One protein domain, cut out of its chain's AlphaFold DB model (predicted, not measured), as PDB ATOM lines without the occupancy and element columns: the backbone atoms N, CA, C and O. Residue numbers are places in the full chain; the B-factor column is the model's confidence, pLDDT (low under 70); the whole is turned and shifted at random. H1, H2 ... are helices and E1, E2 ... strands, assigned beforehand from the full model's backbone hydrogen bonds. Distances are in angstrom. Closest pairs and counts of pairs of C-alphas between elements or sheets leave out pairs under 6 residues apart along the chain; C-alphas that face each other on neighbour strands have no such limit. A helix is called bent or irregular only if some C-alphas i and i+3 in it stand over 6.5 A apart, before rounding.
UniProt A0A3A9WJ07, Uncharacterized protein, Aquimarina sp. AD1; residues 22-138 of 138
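What this domain is: This is residues 22 to 138 of the 138 residues of an uncharacterized protein of Aquimarina sp. AD1 (UniProt A0A3A9WJ07). A narrow three-stranded sheet has helices along one edge and over one end: H2 and H3 pack on its edge strand E1, H1 grazes it near E3, and H4 lies beside H1, away from the sheet. Residues 73 to 93 make a long loop, tied to the last residues by a short antiparallel pairing of residues 78 to 79 with 135 to 136. The printed part has 117 residues, with four named helices and three named strands in the order H1 H2 H3 E1 E2 E3 H4; the sheet's order is E1 E3 E2, mixed, and the class is mixed, helices and strands. The whole is compact, with a radius of gyration of the C-alphas of 14.5 A and spans of 41 by 29 by 24 A.

How they stand to each other: H1, residues 22 to 35, touches H4, residues 116 to 129, at a shallow tilt of 19 degrees, opposite ways; H4 does so with residues 123 to 127 alone, and the closest C-alphas are those of Leu 28 and Leu 123, 6.8 A apart. H1 only grazes the sheet of E1, residues 66 to 72, E3, residues 104 to 110, and E2, residues 94 to 99. H2, residues 40 to 44, is on the sheet at a height of 7.1 A and only just over E1, with 3 of its 5 C-alphas; its closest C-alphas to E1 are those of Tyr 43 and Ser 71, 5.3 A. H3, residues 47 to 57, stands at the sheet's level; the closest C-alphas of H3 and E1 are those of Tyr 47 and Leu 68, 5.4 A. H1 and H3 are close but not clearly touching, about perpendicular at 87 degrees. E1 and E3 are parallel, with N 108 and O 69 2.7 A apart. E2 and E3 form an antiparallel hairpin, with N 95 and O 107 2.8 A apart. H4 is not on the sheet. Every O i to N i+4 pair is within hydrogen-bond range in H1 and H3, but 8 of 10 in H4 and 0 of 1 in H2, where 1 of 2 O i to N i+3 pairs is.

Where its parts are: H1 begins at C-alpha 22, (-55.228, 29.380, -26.046), and is 20.1 A long. H2 is 8.8 A and only just irregular, with C-alphas 40 and 43 6.9 A apart; H3 is 15.4 A. E1 is 19.4 A, E2 13.6 A and E3 19.0 A. H4, 20.6 A, is irregular, with C-alphas 117 and 120 7.5 A apart, and ends at C-alpha 129, (-46.923, 37.599, -35.868).

The domain as a whole: The two C-alphas farthest apart are those of Asn 101 and Lys 117, 44.1 A. The printed part has no cut, and the link from E1 to E2 is long, with 21 residues. The mean pLDDT of the printed part is 76.2; residue 64 and residues 81 to 93, 99 to 103 and 128 to 138 are under 70.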
ATOM      1  N   ALA A  22     -55.470  30.681 -26.663       77.38
ATOM      2  CA  ALA A  22     -55.228  29.380 -26.046       77.38
ATOM      3  C   ALA A  22     -54.665  28.388 -27.070       77.38
ATOM      4  O   ALA A  22     -53.684  27.702 -26.788       77.38
ATOM      5  N   TRP A  23     -55.217  28.386 -28.285       78.12
ATOM      6  CA  TRP A  23     -54.679  27.613 -29.402       78.12
ATOM      7  C   TRP A  23     -53.240  28.016 -29.744       78.12
ATOM      8  O   TRP A  23     -52.353  27.164 -29.794       78.12
ATOM      9  N   ARG A  24     -52.991  29.318 -29.945       76.62
ATOM     10  CA  ARG A  24     -51.652  29.837 -30.280       76.62
ATOM     11  C   ARG A  24     -50.621  29.436 -29.232       76.62
ATOM     12  O   ARG A  24     -49.520  29.019 -29.578       76.62
ATOM     13  N   THR A  25     -50.998  29.534 -27.961       82.75
ATOM     14  CA  THR A  25     -50.150  29.150 -26.829       82.75
ATOM     15  C   THR A  25     -49.896  27.645 -26.806       82.75
ATOM     16  O   THR A  25     -48.758  27.227 -26.611       82.75
ATOM     17  N   ALA A  26     -50.924  26.826 -27.033       87.00
ATOM     18  CA  ALA A  26     -50.785  25.374 -27.053       87.00
ATOM     19  C   ALA A  26     -49.863  24.903 -28.184       87.00
ATOM     20  O   ALA A  26     -48.941  24.127 -27.947       87.00
ATOM     21  N   PHE A  27     -50.051  25.440 -29.389       86.38
ATOM     22  CA  PHE A  27     -49.199  25.111 -30.527       86.38
ATOM     23  C   PHE A  27     -47.750  25.587 -30.326       86.38
ATOM     24  O   PHE A  27     -46.819  24.851 -30.627       86.38
ATOM     25  N   LEU A  28     -47.538  26.774 -29.747       87.25
ATOM     26  CA  LEU A  28     -46.201  27.265 -29.389       87.25
ATOM     27  C   LEU A  28     -45.465  26.355 -28.405       87.25
ATOM     28  O   LEU A  28     -44.264  26.138 -28.557       87.25
ATOM     29  N   ARG A  29     -46.176  25.845 -27.396       90.50
ATOM     30  CA  ARG A  29     -45.606  24.904 -26.425       90.50
ATOM     31  C   ARG A  29     -45.211  23.598 -27.102       90.50
ATOM     32  O   ARG A  29     -44.088  23.161 -26.905       90.50
ATOM     33  N   LEU A  30     -46.059  23.069 -27.983       92.00
ATOM     34  CA  LEU A  30     -45.707  21.902 -28.790       92.00
ATOM     35  C   LEU A  30     -44.441  22.132 -29.632       92.00
ATOM     36  O   LEU A  30     -43.565  21.274 -29.666       92.00
ATOM     37  N   VAL A  31     -44.326  23.280 -30.310       90.50
ATOM     38  CA  VAL A  31     -43.128  23.612 -31.102       90.50
ATOM     39  C   VAL A  31     -41.877  23.618 -30.222       90.50
ATOM     40  O   VAL A  31     -40.852  23.065 -30.618       90.50
ATOM     41  N   ALA A  32     -41.958  24.218 -29.033       91.31
ATOM     42  CA  ALA A  32     -40.848  24.246 -28.087       91.31
ATOM     43  C   ALA A  32     -40.451  22.832 -27.633       91.31
ATOM     44  O   ALA A  32     -39.279  22.480 -27.735       91.31
ATOM     45  N   ASP A  33     -41.417  22.011 -27.220       94.19
ATOM     46  CA  ASP A  33     -41.181  20.643 -26.749       94.19
ATOM     47  C   ASP A  33     -40.519  19.785 -27.841       94.19
ATOM     48  O   ASP A  33     -39.515  19.114 -27.595       94.19
ATOM     49  N   ILE A  34     -40.994  19.885 -29.087       92.88
ATOM     50  CA  ILE A  34     -40.389  19.183 -30.227       92.88
ATOM     51  C   ILE A  34     -38.960  19.645 -30.489       92.88
ATOM     52  O   ILE A  34     -38.082  18.824 -30.765       92.88
ATOM     53  N   TRP A  35     -38.690  20.947 -30.397       90.81
ATOM     54  CA  TRP A  35     -37.327  21.445 -30.533       90.81
ATOM     55  C   TRP A  35     -36.411  20.938 -29.417       90.81
ATOM     56  O   TRP A  35     -35.229  20.713 -29.676       90.81
ATOM     57  N   GLU A  36     -36.923  20.704 -28.212       90.75
ATOM     58  CA  GLU A  36     -36.180  20.074 -27.111       90.75
ATOM     59  C   GLU A  36     -36.073  18.539 -27.240       90.75
ATOM     60  O   GLU A  36     -35.349  17.896 -26.480       90.75
ATOM     61  N   GLY A  37     -36.706  17.942 -28.256       89.88
ATOM     62  CA  GLY A  37     -36.668  16.504 -28.537       89.88
ATOM     63  C   GLY A  37     -37.793  15.700 -27.880       89.88
ATOM     64  O   GLY A  37     -37.786  14.468 -27.946       89.88
ATOM     65  N   GLU A  38     -38.767  16.371 -27.274       90.88
ATOM     66  CA  GLU A  38     -39.986  15.772 -26.732       90.88
ATOM     67  C   GLU A  38     -41.051  15.629 -27.836       90.88
ATOM     68  O   GLU A  38     -40.979  16.273 -28.876       90.88
ATOM     69  N   HIS A  39     -42.026  14.729 -27.676       89.00
ATOM     70  CA  HIS A  39     -43.128  14.524 -28.639       89.00
ATOM     71  C   HIS A  39     -42.736  14.318 -30.120       89.00
ATOM     72  O   HIS A  39     -43.566  14.504 -31.006       89.00
ATOM     73  N   SER A  40     -41.509  13.883 -30.430       85.94
ATOM     74  CA  SER A  40     -41.068  13.621 -31.816       85.94
ATOM     75  C   SER A  40     -41.917  12.575 -32.557       85.94
ATOM     76  O   SER A  40     -41.944  12.542 -33.785       85.94
ATOM     77  N   ASP A  41     -42.660  11.732 -31.836       91.38
ATOM     78  CA  ASP A  41     -43.595  10.764 -32.402       91.38
ATOM     79  C   ASP A  41     -44.935  11.379 -32.841       91.38
ATOM     80  O   ASP A  41     -45.729  10.692 -33.488       91.38
ATOM     81  N   ILE A  42     -45.197  12.659 -32.541       91.69
ATOM     82  CA  ILE A  42     -46.461  13.336 -32.862       91.69
ATOM     83  C   ILE A  42     -46.771  13.361 -34.361       91.69
ATOM     84  O   ILE A  42     -47.937  13.307 -34.741       91.69
ATOM     85  N   TYR A  43     -45.747  13.347 -35.218       91.69
ATOM     86  CA  TYR A  43     -45.900  13.308 -36.675       91.69
ATOM     87  C   TYR A  43     -46.570  12.026 -37.188       91.69
ATOM     88  O   TYR A  43     -47.124  12.006 -38.286       91.69
ATOM     89  N   ASN A  44     -46.538  10.952 -36.394       92.50
ATOM     90  CA  ASN A  44     -47.131   9.660 -36.738       92.50
ATOM     91  C   ASN A  44     -48.513   9.446 -36.101       92.50
ATOM     92  O   ASN A  44     -49.098   8.373 -36.263       92.50
ATOM     93  N   LYS A  45     -49.028  10.429 -35.352       92.81
ATOM     94  CA  LYS A  45     -50.278  10.311 -34.591       92.81
ATOM     95  C   LYS A  45     -51.500  10.680 -35.422       92.81
ATOM     96  O   LYS A  45     -51.465  11.569 -36.271       92.81
ATOM     97  N   GLY A  46     -52.613  10.006 -35.144       89.56
ATOM     98  CA  GLY A  46     -53.912  10.373 -35.698       89.56
ATOM     99  C   GLY A  46     -54.523  11.591 -34.997       89.56
ATOM    100  O   GLY A  46     -54.155  11.933 -33.876       89.56
ATOM    101  N   TYR A  47     -55.537  12.198 -35.622       87.56
ATOM    102  CA  TYR A  47     -56.203  13.416 -35.129       87.56
ATOM    103  C   TYR A  47     -56.631  13.342 -33.656       87.56
ATOM    104  O   TYR A  47     -56.355  14.253 -32.887       87.56
ATOM    105  N   LYS A  48     -57.235  12.223 -33.237       89.56
ATOM    106  CA  LYS A  48     -57.706  12.037 -31.853       89.56
ATOM    107  C   LYS A  48     -56.573  12.020 -30.827       89.56
ATOM    108  O   LYS A  48     -56.754  12.497 -29.715       89.56
ATOM    109  N   GLU A  49     -55.429  11.450 -31.190       93.25
ATOM    110  CA  GLU A  49     -54.265  11.392 -30.303       93.25
ATOM    111  C   GLU A  49     -53.619  12.776 -30.181       93.25
ATOM    112  O   GLU A  49     -53.227  13.176 -29.090       93.25
ATOM    113  N   VAL A  50     -53.559  13.533 -31.283       90.94
ATOM    114  CA  VAL A  50     -53.104  14.931 -31.270       90.94
ATOM    115  C   VAL A  50     -54.024  15.785 -30.391       90.94
ATOM    116  O   VAL A  50     -53.540  16.500 -29.518       90.94
ATOM    117  N   GLU A  51     -55.345  15.676 -30.549       88.44
ATOM    118  CA  GLU A  51     -56.323  16.381 -29.703       88.44
ATOM    119  C   GLU A  51     -56.164  16.036 -28.214       88.44
ATOM    120  O   GLU A  51     -56.232  16.913 -27.352       88.44
ATOM    121  N   GLU A  52     -55.916  14.763 -27.899       91.38
ATOM    122  CA  GLU A  52     -55.695  14.304 -26.529       91.38
ATOM    123  C   GLU A  52     -54.433  14.920 -25.911       91.38
ATOM    124  O   GLU A  52     -54.492  15.392 -24.772       91.38
ATOM    125  N   ILE A  53     -53.328  14.976 -26.661       92.12
ATOM    126  CA  ILE A  53     -52.084  15.635 -26.233       92.12
ATOM    127  C   ILE A  53     -52.346  17.115 -25.957       92.12
ATOM    128  O   ILE A  53     -52.057  17.612 -24.868       92.12
ATOM    129  N   PHE A  54     -52.974  17.822 -26.896       89.81
ATOM    130  CA  PHE A  54     -53.276  19.240 -26.708       89.81
ATOM    131  C   PHE A  54     -54.201  19.495 -25.518       89.81
ATOM    132  O   PHE A  54     -53.980  20.450 -24.769       89.81
ATOM    133  N   SER A  55     -55.194  18.637 -25.291       89.75
ATOM    134  CA  SER A  55     -56.093  18.781 -24.149       89.75
ATOM    135  C   SER A  55     -55.393  18.506 -22.822       89.75
ATOM    136  O   SER A  55     -55.651  19.223 -21.855       89.75
ATOM    137  N   LYS A  56     -54.552  17.470 -22.744       92.31
ATOM    138  CA  LYS A  56     -53.938  17.026 -21.485       92.31
ATOM    139  C   LYS A  56     -52.694  17.820 -21.111       92.31
ATOM    140  O   LYS A  56     -52.495  18.109 -19.936       92.31
ATOM    141  N   GLU A  57     -51.875  18.162 -22.094       92.69
ATOM    142  CA  GLU A  57     -50.520  18.682 -21.877       92.69
ATOM    143  C   GLU A  57     -50.455  20.194 -22.126       92.69
ATOM    144  O   GLU A  57     -49.756  20.940 -21.424       92.69
ATOM    145  N   TYR A  58     -51.282  20.674 -23.061       89.25
ATOM    146  CA  TYR A  58     -51.313  22.077 -23.473       89.25
ATOM    147  C   TYR A  58     -52.577  22.840 -23.059       89.25
ATOM    148  O   TYR A  58     -52.616  24.060 -23.209       89.25
ATOM    149  N   GLY A  59     -53.565  22.164 -22.464       84.06
ATOM    150  CA  GLY A  59     -54.784  22.779 -21.930       84.06
ATOM    151  C   GLY A  59     -55.742  23.325 -22.993       84.06
ATOM    152  O   GLY A  59     -56.584  24.161 -22.672       84.06
ATOM    153  N   PHE A  60     -55.624  22.877 -24.246       85.88
ATOM    154  CA  PHE A  60     -56.507  23.275 -25.340       85.88
ATOM    155  C   PHE A  60     -57.468  22.137 -25.696       85.88
ATOM    156  O   PHE A  60     -57.034  21.071 -26.116       85.88
ATOM    157  N   SER A  61     -58.773  22.363 -25.525       81.81
ATOM    158  CA  SER A  61     -59.823  21.352 -25.743       81.81
ATOM    159  C   SER A  61     -60.927  21.794 -26.714       81.81
ATOM    160  O   SER A  61     -61.915  21.085 -26.901       81.81
ATOM    161  N   GLU A  62     -60.803  22.976 -27.319       77.19
ATOM    162  CA  GLU A  62     -61.839  23.590 -28.160       77.19
ATOM    163  C   GLU A  62     -61.736  23.141 -29.631       77.19
ATOM    164  O   GLU A  62     -61.638  23.954 -30.547       77.19
ATOM    165  N   PHE A  63     -61.785  21.827 -29.878       71.19
ATOM    166  CA  PHE A  63     -61.622  21.239 -31.222       71.19
ATOM    167  C   PHE A  63     -62.912  21.101 -32.030       71.19
ATOM    168  O   PHE A  63     -62.866  20.512 -33.093       71.19
ATOM    169  N   SER A  64     -64.060  21.581 -31.538       68.19
ATOM    170  CA  SER A  64     -65.428  21.271 -32.022       68.19
ATOM    171  C   SER A  64     -65.577  20.671 -33.439       68.19
ATOM    172  O   SER A  64     -66.075  19.554 -33.549       68.19
ATOM    173  N   ASN A  65     -65.121  21.357 -34.495       72.00
ATOM    174  CA  ASN A  65     -65.176  20.877 -35.887       72.00
ATOM    175  C   ASN A  65     -63.795  20.849 -36.577       72.00
ATOM    176  O   ASN A  65     -63.686  21.059 -37.784       72.00
ATOM    177  N   LEU A  66     -62.727  20.649 -35.815       75.12
ATOM    178  CA  LEU A  66     -61.342  20.814 -36.233       75.12
ATOM    179  C   LEU A  66     -60.564  19.534 -35.981       75.12
ATOM    180  O   LEU A  66     -60.518  19.046 -34.858       75.12
ATOM    181  N   ARG A  67     -59.912  19.030 -37.024       82.44
ATOM    182  CA  ARG A  67     -58.970  17.914 -36.920       82.44
ATOM    183  C   ARG A  67     -57.564  18.433 -37.144       82.44
ATOM    184  O   ARG A  67     -57.323  19.143 -38.115       82.44
ATOM    185  N   LEU A  68     -56.636  18.061 -36.269       83.19
ATOM    186  CA  LEU A  68     -55.261  18.552 -36.323       83.19
ATOM    187  C   LEU A  68     -54.289  17.472 -36.766       83.19
ATOM    188  O   LEU A  68     -54.079  16.488 -36.058       83.19
ATOM    189  N   LYS A  69     -53.660  17.675 -37.921       87.94
ATOM    190  CA  LYS A  69     -52.473  16.921 -38.320       87.94
ATOM    191  C   LYS A  69     -51.246  17.721 -37.913       87.94
ATOM    192  O   LYS A  69     -51.220  18.917 -38.174       87.94
ATOM    193  N   ILE A  70     -50.231  17.086 -37.340       89.69
ATOM    194  CA  ILE A  70     -48.925  17.722 -37.141       89.69
ATOM    195  C   ILE A  70     -47.951  17.138 -38.163       89.69
ATOM    196  O   ILE A  70     -47.892  15.919 -38.323       89.69
ATOM    197  N   SER A  71     -47.203  17.985 -38.861       89.00
ATOM    198  CA  SER A  71     -46.178  17.576 -39.826       89.00
ATOM    199  C   SER A  71     -44.887  18.364 -39.636       89.00
ATOM    200  O   SER A  71     -44.875  19.435 -39.031       89.00
ATOM    201  N   GLU A  72     -43.778  17.824 -40.136       86.50
ATOM    202  CA  GLU A  72     -42.544  18.595 -40.272       86.50
ATOM    203  C   GLU A  72     -42.673  19.568 -41.443       86.50
ATOM    204  O   GLU A  72     -43.308  19.274 -42.459       86.50
ATOM    205  N   TYR A  73     -42.065  20.741 -41.307       81.44
ATOM    206  CA  TYR A  73     -41.917  21.646 -42.432       81.44
ATOM    207  C   TYR A  73     -40.862  21.125 -43.417       81.44
ATOM    208  O   TYR A  73     -39.694  20.983 -43.063       81.44
ATOM    209  N   GLU A  74     -41.269  20.880 -44.663       75.81
ATOM    210  CA  GLU A  74     -40.406  20.335 -45.726       75.81
ATOM    211  C   GLU A  74     -39.751  21.416 -46.616       75.81
ATOM    212  O   GLU A  74     -39.147  21.090 -47.638       75.81
ATOM    213  N   GLY A  75     -39.898  22.703 -46.278       72.88
ATOM    214  CA  GLY A  75     -39.275  23.805 -47.022       72.88
ATOM    215  C   GLY A  75     -37.773  23.964 -46.753       72.88
ATOM    216  O   GLY A  75     -37.186  23.281 -45.914       72.88
ATOM    217  N   GLU A  76     -37.139  24.887 -47.475       70.06
ATOM    218  CA  GLU A  76     -35.694  25.176 -47.379       70.06
ATOM    219  C   GLU A  76     -35.384  26.362 -46.447       70.06
ATOM    220  O   GLU A  76     -34.227  26.647 -46.126       70.06
ATOM    221  N   GLU A  77     -36.424  27.060 -46.010       70.25
ATOM    222  CA  GLU A  77     -36.377  28.284 -45.234       70.25
ATOM    223  C   GLU A  77     -35.712  28.072 -43.853       70.25
ATOM    224  O   GLU A  77     -36.017  27.115 -43.134       70.25
ATOM    225  N   LYS A  78     -34.816  28.996 -43.434       70.31
ATOM    226  CA  LYS A  78     -34.114  28.972 -42.115       70.31
ATOM    227  C   LYS A  78     -34.268  30.253 -41.287       70.31
ATOM    228  O   LYS A  78     -34.508  31.323 -41.839       70.31
ATOM    229  N   TYR A  79     -34.188  30.120 -39.953       71.19
ATOM    230  CA  TYR A  79     -34.576  31.194 -39.033       71.19
ATOM    231  C   TYR A  79     -33.571  32.319 -39.167       71.19
ATOM    232  O   TYR A  79     -32.380  32.109 -38.935       71.19
ATOM    233  N   ASN A  80     -34.052  33.508 -39.497       70.69
ATOM    234  CA  ASN A  80     -33.234  34.690 -39.634       70.69
ATOM    235  C   ASN A  80     -33.624  35.728 -38.574       70.69
ATOM    236  O   ASN A  80     -34.616  36.441 -38.681       70.69
ATOM    237  N   HIS A  81     -32.815  35.808 -37.519       67.69
ATOM    238  CA  HIS A  81     -32.971  36.806 -36.459       67.69
ATOM    239  C   HIS A  81     -32.747  38.252 -36.934       67.69
ATOM    240  O   HIS A  81     -33.200  39.191 -36.277       67.69
ATOM    241  N   GLU A  82     -32.054  38.436 -38.056       64.00
ATOM    242  CA  GLU A  82     -31.888  39.718 -38.724       64.00
ATOM    243  C   GLU A  82     -33.019  39.826 -39.742       64.00
ATOM    244  O   GLU A  82     -32.885  39.423 -40.892       64.00
ATOM    245  N   VAL A  83     -34.184  40.300 -39.294       57.53
ATOM    246  CA  VAL A  83     -35.323  40.565 -40.181       57.53
ATOM    247  C   VAL A  83     -34.855  41.567 -41.236       57.53
ATOM    248  O   VAL A  83     -34.802  42.773 -40.970       57.53
ATOM    249  N   GLU A  84     -34.457  41.095 -42.419       53.44
ATOM    250  CA  GLU A  84     -34.198  41.995 -43.533       53.44
ATOM    251  C   GLU A  84     -35.492  42.775 -43.760       53.44
ATOM    252  O   GLU A  84     -36.569  42.190 -43.874       53.44
ATOM    253  N   LYS A  85     -35.401  44.108 -43.772       48.88
ATOM    254  CA  LYS A  85     -36.561  45.007 -43.910       48.88
ATOM    255  C   LYS A  85     -37.459  44.670 -45.108       48.88
ATOM    256  O   LYS A  85     -38.621  45.066 -45.097       48.88
ATOM    257  N   ASP A  86     -36.916  43.949 -46.087       50.84
ATOM    258  CA  ASP A  86     -37.550  43.598 -47.354       50.84
ATOM    259  C   ASP A  86     -37.823  42.086 -47.504       50.84
ATOM    260  O   ASP A  86     -38.317  41.648 -48.546       50.84
ATOM    261  N   ALA A  87     -37.546  41.271 -46.479       52.34
ATOM    262  CA  ALA A  87     -37.928  39.864 -46.482       52.34
ATOM    263  C   ALA A  87     -39.455  39.753 -46.406       52.34
ATOM    264  O   ALA A  87     -40.077  40.180 -45.433       52.34
ATOM    265  N   THR A  88     -40.068  39.166 -47.435       52.59
ATOM    266  CA  THR A  88     -41.478  38.782 -47.357       52.59
ATOM    267  C   THR A  88     -41.555  37.570 -46.439       52.59
ATOM    268  O   THR A  88     -40.993  36.534 -46.795       52.59
ATOM    269  N   PRO A  89     -42.190  37.663 -45.262       52.03
ATOM    270  CA  PRO A  89     -42.318  36.502 -44.408       52.03
ATOM    271  C   PRO A  89     -43.126  35.426 -45.129       52.03
ATOM    272  O   PRO A  89     -44.206  35.697 -45.662       52.03
ATOM    273  N   THR A  90     -42.612  34.201 -45.133       52.00
ATOM    274  CA  THR A  90     -43.343  33.062 -45.677       52.00
ATOM    275  C   THR A  90     -44.461  32.688 -44.703       52.00
ATOM    276  O   THR A  90     -44.211  32.268 -43.571       52.00
ATOM    277  N   ASN A  91     -45.711  32.851 -45.140       53.62
ATOM    278  CA  ASN A  91     -46.862  32.243 -44.479       53.62
ATOM    279  C   ASN A  91     -46.898  30.766 -44.886       53.62
ATOM    280  O   ASN A  91     -46.904  30.461 -46.077       53.62
ATOM    281  N   GLY A  92     -46.896  29.839 -43.924       55.41
ATOM    282  CA  GLY A  92     -46.833  28.422 -44.300       55.41
ATOM    283  C   GLY A  92     -46.993  27.383 -43.198       55.41
ATOM    284  O   GLY A  92     -46.887  26.201 -43.489       55.41
ATOM    285  N   TRP A  93     -47.270  27.766 -41.950       66.06
ATOM    286  CA  TRP A  93     -47.302  26.792 -40.847       66.06
ATOM    287  C   TRP A  93     -48.612  26.028 -40.726       66.06
ATOM    288  O   TRP A  93     -48.779  25.257 -39.784       66.06
ATOM    289  N   PHE A  94     -49.551  26.249 -41.645       70.06
ATOM    290  CA  PHE A  94     -50.734  25.421 -41.728       70.06
ATOM    291  C   PHE A  94     -51.264  25.287 -43.151       70.06
ATOM    292  O   PHE A  94     -51.050  26.152 -44.000       70.06
ATOM    293  N   LYS A  95     -52.002  24.209 -43.392       71.00
ATOM    294  CA  LYS A  95     -52.726  23.943 -44.628       71.00
ATOM    295  C   LYS A  95     -54.058  23.282 -44.307       71.00
ATOM    296  O   LYS A  95     -54.109  22.330 -43.535       71.00
ATOM    297  N   VAL A  96     -55.131  23.748 -44.937       72.62
ATOM    298  CA  VAL A  96     -56.419  23.045 -44.897       72.62
ATOM    299  C   VAL A  96     -56.353  21.875 -45.885       72.62
ATOM    300  O   VAL A  96     -56.039  22.069 -47.061       72.62
ATOM    301  N   LEU A  97     -56.551  20.650 -45.395       73.00
ATOM    302  CA  LEU A  97     -56.468  19.419 -46.191       73.00
ATOM    303  C   LEU A  97     -57.823  18.987 -46.750       73.00
ATOM    304  O   LEU A  97     -57.895  18.495 -47.875       73.00
ATOM    305  N   ASP A  98     -58.879  19.192 -45.972       72.62
ATOM    306  CA  ASP A  98     -60.265  19.048 -46.382       72.62
ATOM    307  C   ASP A  98     -61.092  20.178 -45.753       72.62
ATOM    308  O   ASP A  98     -60.871  20.569 -44.607       72.62
ATOM    309  N   ASP A  99     -61.995  20.739 -46.553       61.75
ATOM    310  CA  ASP A  99     -63.042  21.660 -46.111       61.75
ATOM    311  C   ASP A  99     -64.371  20.999 -46.475       61.75
ATOM    312  O   ASP A  99     -64.927  21.196 -47.561       61.75
ATOM    313  N   ASP A 100     -64.799  20.062 -45.627       58.03
ATOM    314  CA  ASP A 100     -66.137  19.498 -45.713       58.03
ATOM    315  C   ASP A 100     -67.080  20.260 -44.767       58.03
ATOM    316  O   ASP A 100     -66.664  20.880 -43.792       58.03
ATOM    317  N   ASN A 101     -68.386  20.241 -45.049       53.72
ATOM    318  CA  ASN A 101     -69.370  21.028 -44.291       53.72
ATOM    319  C   ASN A 101     -69.505  20.622 -42.799       53.72
ATOM    320  O   ASN A 101     -70.344  21.196 -42.102       53.72
ATOM    321  N   TYR A 102     -68.755  19.623 -42.312       57.97
ATOM    322  CA  TYR A 102     -68.835  19.098 -40.947       57.97
ATOM    323  C   TYR A 102     -67.516  19.194 -40.165       57.97
ATOM    324  O   TYR A 102     -67.568  19.420 -38.957       57.97
ATOM    325  N   TYR A 103     -66.362  19.030 -40.813       64.00
ATOM    326  CA  TYR A 103     -65.036  19.098 -40.205       64.00
ATOM    327  C   TYR A 103     -64.026  19.732 -41.165       64.00
ATOM    328  O   TYR A 103     -63.986  19.395 -42.345       64.00
ATOM    329  N   ALA A 104     -63.151  20.578 -40.620       73.75
ATOM    330  CA  ALA A 104     -61.970  21.062 -41.321       73.75
ATOM    331  C   ALA A 104     -60.723  20.374 -40.760       73.75
ATOM    332  O   ALA A 104     -60.403  20.507 -39.570       73.75
ATOM    333  N   THR A 105     -60.005  19.637 -41.606       77.88
ATOM    334  CA  THR A 105     -58.680  19.128 -41.256       77.88
ATOM    335  C   THR A 105     -57.633  20.181 -41.555       77.88
ATOM    336  O   THR A 105     -57.457  20.610 -42.695       77.88
ATOM    337  N   ILE A 106     -56.883  20.541 -40.523       78.50
ATOM    338  CA  ILE A 106     -55.773  21.474 -40.605       78.50
ATOM    339  C   ILE A 106     -54.498  20.703 -40.325       78.50
ATOM    340  O   ILE A 106     -54.306  20.128 -39.254       78.50
ATOM    341  N   GLU A 107     -53.618  20.698 -41.309       82.75
ATOM    342  CA  GLU A 107     -52.236  20.305 -41.132       82.75
ATOM    343  C   GLU A 107     -51.447  21.486 -40.607       82.75
ATOM    344  O   GLU A 107     -51.431  22.528 -41.242       82.75
ATOM    345  N   MET A 108     -50.825  21.317 -39.449       82.81
ATOM    346  CA  MET A 108     -49.962  22.275 -38.784       82.81
ATOM    347  C   MET A 108     -48.518  21.810 -38.921       82.81
ATOM    348  O   MET A 108     -48.185  20.688 -38.539       82.81
ATOM    349  N   MET A 109     -47.658  22.677 -39.434       85.31
ATOM    350  CA  MET A 109     -46.258  22.359 -39.684       85.31
ATOM    351  C   MET A 109     -45.387  22.886 -38.551       85.31
ATOM    352  O   MET A 109     -45.472  24.062 -38.189       85.31
ATOM    353  N   ILE A 110     -44.528  22.028 -38.011       86.62
ATOM    354  CA  ILE A 110     -43.520  22.412 -37.029       86.62
ATOM    355  C   ILE A 110     -42.343  23.053 -37.773       86.62
ATOM    356  O   ILE A 110     -41.756  22.411 -38.650       86.62
ATOM    357  N   PRO A 111     -41.989  24.310 -37.454       81.88
ATOM    358  CA  PRO A 111     -40.866  24.990 -38.082       81.88
ATOM    359  C   PRO A 111     -39.530  24.304 -37.780       81.88
ATOM    360  O   PRO A 111     -39.366  23.705 -36.709       81.88
ATOM    361  N   PRO A 112     -38.536  24.437 -38.675       81.94
ATOM    362  CA  PRO A 112     -37.208  23.901 -38.425       81.94
ATOM    363  C   PRO A 112     -36.590  24.563 -37.188       81.94
ATOM    364  O   PRO A 112     -36.730  25.770 -36.967       81.94
ATOM    365  N   LYS A 113     -35.900  23.756 -36.374       87.56
ATOM    366  CA  LYS A 113     -35.286  24.214 -35.123       87.56
ATOM    367  C   LYS A 113     -34.229  25.295 -35.415       87.56
ATOM    368  O   LYS A 113     -33.293  25.029 -36.173       87.56
ATOM    369  N   PRO A 114     -34.336  26.499 -34.825       85.56
ATOM    370  CA  PRO A 114     -33.319  27.534 -34.956       85.56
ATOM    371  C   PRO A 114     -32.074  27.181 -34.128       85.56
ATOM    372  O   PRO A 114     -32.084  26.260 -33.312       85.56
ATOM    373  N   GLU A 115     -30.993  27.949 -34.285       85.81
ATOM    374  CA  GLU A 115     -29.863  27.852 -33.353       85.81
ATOM    375  C   GLU A 115     -30.325  28.124 -31.911       85.81
ATOM    376  O   GLU A 115     -31.180  28.978 -31.674       85.81
ATOM    377  N   GLU A 116     -29.716  27.443 -30.939       88.06
ATOM    378  CA  GLU A 116     -30.125  27.465 -29.524       88.06
ATOM    379  C   GLU A 116     -30.251  28.890 -28.953       88.06
ATOM    380  O   GLU A 116     -31.263  29.241 -28.346       88.06
ATOM    381  N   LYS A 117     -29.287  29.774 -29.256       87.50
ATOM    382  CA  LYS A 117     -29.304  31.195 -28.840       87.50
ATOM    383  C   LYS A 117     -30.492  32.001 -29.381       87.50
ATOM    384  O   LYS A 117     -30.748  33.104 -28.902       87.50
ATOM    385  N   TYR A 118     -31.193  31.487 -30.387       86.19
ATOM    386  CA  TYR A 118     -32.293  32.160 -31.065       86.19
ATOM    387  C   TYR A 118     -33.664  31.533 -30.798       86.19
ATOM    388  O   TYR A 118     -34.663  32.148 -31.163       86.19
ATOM    389  N   MET A 119     -33.748  30.386 -30.115       86.50
ATOM    390  CA  MET A 119     -35.014  29.680 -29.860       86.50
ATOM    391  C   MET A 119     -36.068  30.559 -29.166       86.50
ATOM    392  O   MET A 119     -37.212  30.617 -29.606       86.50
ATOM    393  N   ALA A 120     -35.685  31.320 -28.136       84.00
ATOM    394  CA  ALA A 120     -36.617  32.214 -27.442       84.00
ATOM    395  C   ALA A 120     -37.128  33.358 -28.340       84.00
ATOM    396  O   ALA A 120     -38.310  33.696 -28.314       84.00
ATOM    397  N   SER A 121     -36.242  33.935 -29.157       80.88
ATOM    398  CA  SER A 121     -36.594  34.991 -30.117       80.88
ATOM    399  C   SER A 121     -37.507  34.457 -31.226       80.88
ATOM    400  O   SER A 121     -38.469  35.116 -31.625       80.88
ATOM    401  N   ALA A 122     -37.259  33.220 -31.653       79.44
ATOM    402  CA  ALA A 122     -38.059  32.499 -32.625       79.44
ATOM    403  C   ALA A 122     -39.499  32.284 -32.117       79.44
ATOM    404  O   ALA A 122     -40.449  32.736 -32.759       79.44
ATOM    405  N   LEU A 123     -39.669  31.719 -30.916       81.62
ATOM    406  CA  LEU A 123     -40.993  31.534 -30.302       81.62
ATOM    407  C   LEU A 123     -41.731  32.868 -30.095       81.62
ATOM    408  O   LEU A 123     -42.922  32.973 -30.390       81.62
ATOM    409  N   ALA A 124     -41.028  33.910 -29.635       77.44
ATOM    410  CA  ALA A 124     -41.610  35.240 -29.458       77.44
ATOM    411  C   ALA A 124     -42.087  35.850 -30.789       77.44
ATOM    412  O   ALA A 124     -43.167  36.440 -30.852       77.44
ATOM    413  N   SER A 125     -41.314  35.664 -31.862       72.62
ATOM    414  CA  SER A 125     -41.677  36.117 -33.208       72.62
ATOM    415  C   SER A 125     -42.932  35.405 -33.719       72.62
ATOM    416  O   SER A 125     -43.834  36.056 -34.248       72.62
ATOM    417  N   PHE A 126     -43.049  34.095 -33.485       71.88
ATOM    418  CA  PHE A 126     -44.255  33.337 -33.826       71.88
ATOM    419  C   PHE A 126     -45.485  33.818 -33.053       71.88
ATOM    420  O   PHE A 126     -46.545  34.017 -33.649       71.88
ATOM    421  N   MET A 127     -45.344  34.062 -31.747       72.12
ATOM    422  CA  MET A 127     -46.429  34.580 -30.911       72.12
ATOM    423  C   MET A 127     -46.912  35.960 -31.379       72.12
ATOM    424  O   MET A 127     -48.118  36.205 -31.425       72.12
ATOM    425  N   ALA A 128     -45.984  36.851 -31.741       65.94
ATOM    426  CA  ALA A 128     -46.294  38.221 -32.145       65.94
ATOM    427  C   ALA A 128     -46.947  38.301 -33.530       65.94
ATOM    428  O   ALA A 128     -47.899  39.056 -33.728       65.94
ATOM    429  N   ALA A 129     -46.443  37.534 -34.495       59.34
ATOM    430  CA  ALA A 129     -46.923  37.599 -35.868       59.34
ATOM    431  C   ALA A 129     -48.132  36.689 -36.126       59.34
ATOM    432  O   ALA A 129     -48.880  36.919 -37.076       59.34
ATOM    433  N   GLY A 130     -48.302  35.624 -35.334       52.66
ATOM    434  CA  GLY A 130     -49.364  34.621 -35.480       52.66
ATOM    435  C   GLY A 130     -49.389  33.879 -36.825       52.66
ATOM    436  O   GLY A 130     -50.297  33.083 -37.048       52.66
ATOM    437  N   LYS A 131     -48.456  34.183 -37.738       50.56
ATOM    438  CA  LYS A 131     -48.453  33.769 -39.154       50.56
ATOM    439  C   LYS A 131     -47.045  33.728 -39.759       50.56
ATOM    440  O   LYS A 131     -46.706  32.793 -40.473       50.56
ATOM    441  N   ALA A 132     -46.238  34.735 -39.441       45.78
ATOM    442  CA  ALA A 132     -45.024  35.086 -40.161       45.78
ATOM    443  C   ALA A 132     -43.800  34.970 -39.248       45.78
ATOM    444  O   ALA A 132     -43.601  35.781 -38.347       45.78
ATOM    445  N   TYR A 133     -42.969  33.964 -39.486       53.81
ATOM    446  CA  TYR A 133     -41.614  33.985 -38.957       53.81
ATOM    447  C   TYR A 133     -40.691  34.733 -39.937       53.81
ATOM    448  O   TYR A 133     -40.918  34.668 -41.147       53.81
ATOM    449  N   PRO A 134     -39.603  35.362 -39.461       45.34
ATOM    450  CA  PRO A 134     -38.534  35.832 -40.329       45.34
ATOM    451  C   PRO A 134     -37.659  34.639 -40.745       45.34
ATOM    452  O   PRO A 134     -36.579  34.435 -40.207       45.34
ATOM    453  N   PHE A 135     -38.138  33.794 -41.658       50.94
ATOM    454  CA  PHE A 135     -37.257  32.899 -42.403       50.94
ATOM    455  C   PHE A 135     -37.104  33.472 -43.812       50.94
ATOM    456  O   PHE A 135     -38.094  33.771 -44.476       50.94
ATOM    457  N   THR A 136     -35.865  33.673 -44.245       46.19
ATOM    458  CA  THR A 136     -35.522  34.067 -45.615       46.19
ATOM    459  C   THR A 136     -35.150  32.817 -46.413       46.19
ATOM    460  O   THR A 136     -34.678  31.835 -45.830       46.19
ATOM    461  N   ILE A 137     -35.351  32.836 -47.735       44.56
ATOM    462  CA  ILE A 137     -34.793  31.810 -48.635       44.56
ATOM    463  C   ILE A 137     -33.267  31.801 -48.431       44.56
ATOM    464  O   ILE A 137     -32.657  32.873 -48.402       44.56
ATOM    465  N   GLY A 138     -32.689  30.618 -48.201       41.19
ATOM    466  CA  GLY A 138     -31.247  30.426 -47.993       41.19
ATOM    467  C   GLY A 138     -30.418  30.500 -49.268       41.19
ATOM    468  O   GLY A 138     -30.981  30.296 -50.365       41.19
TER     469      GLY A 138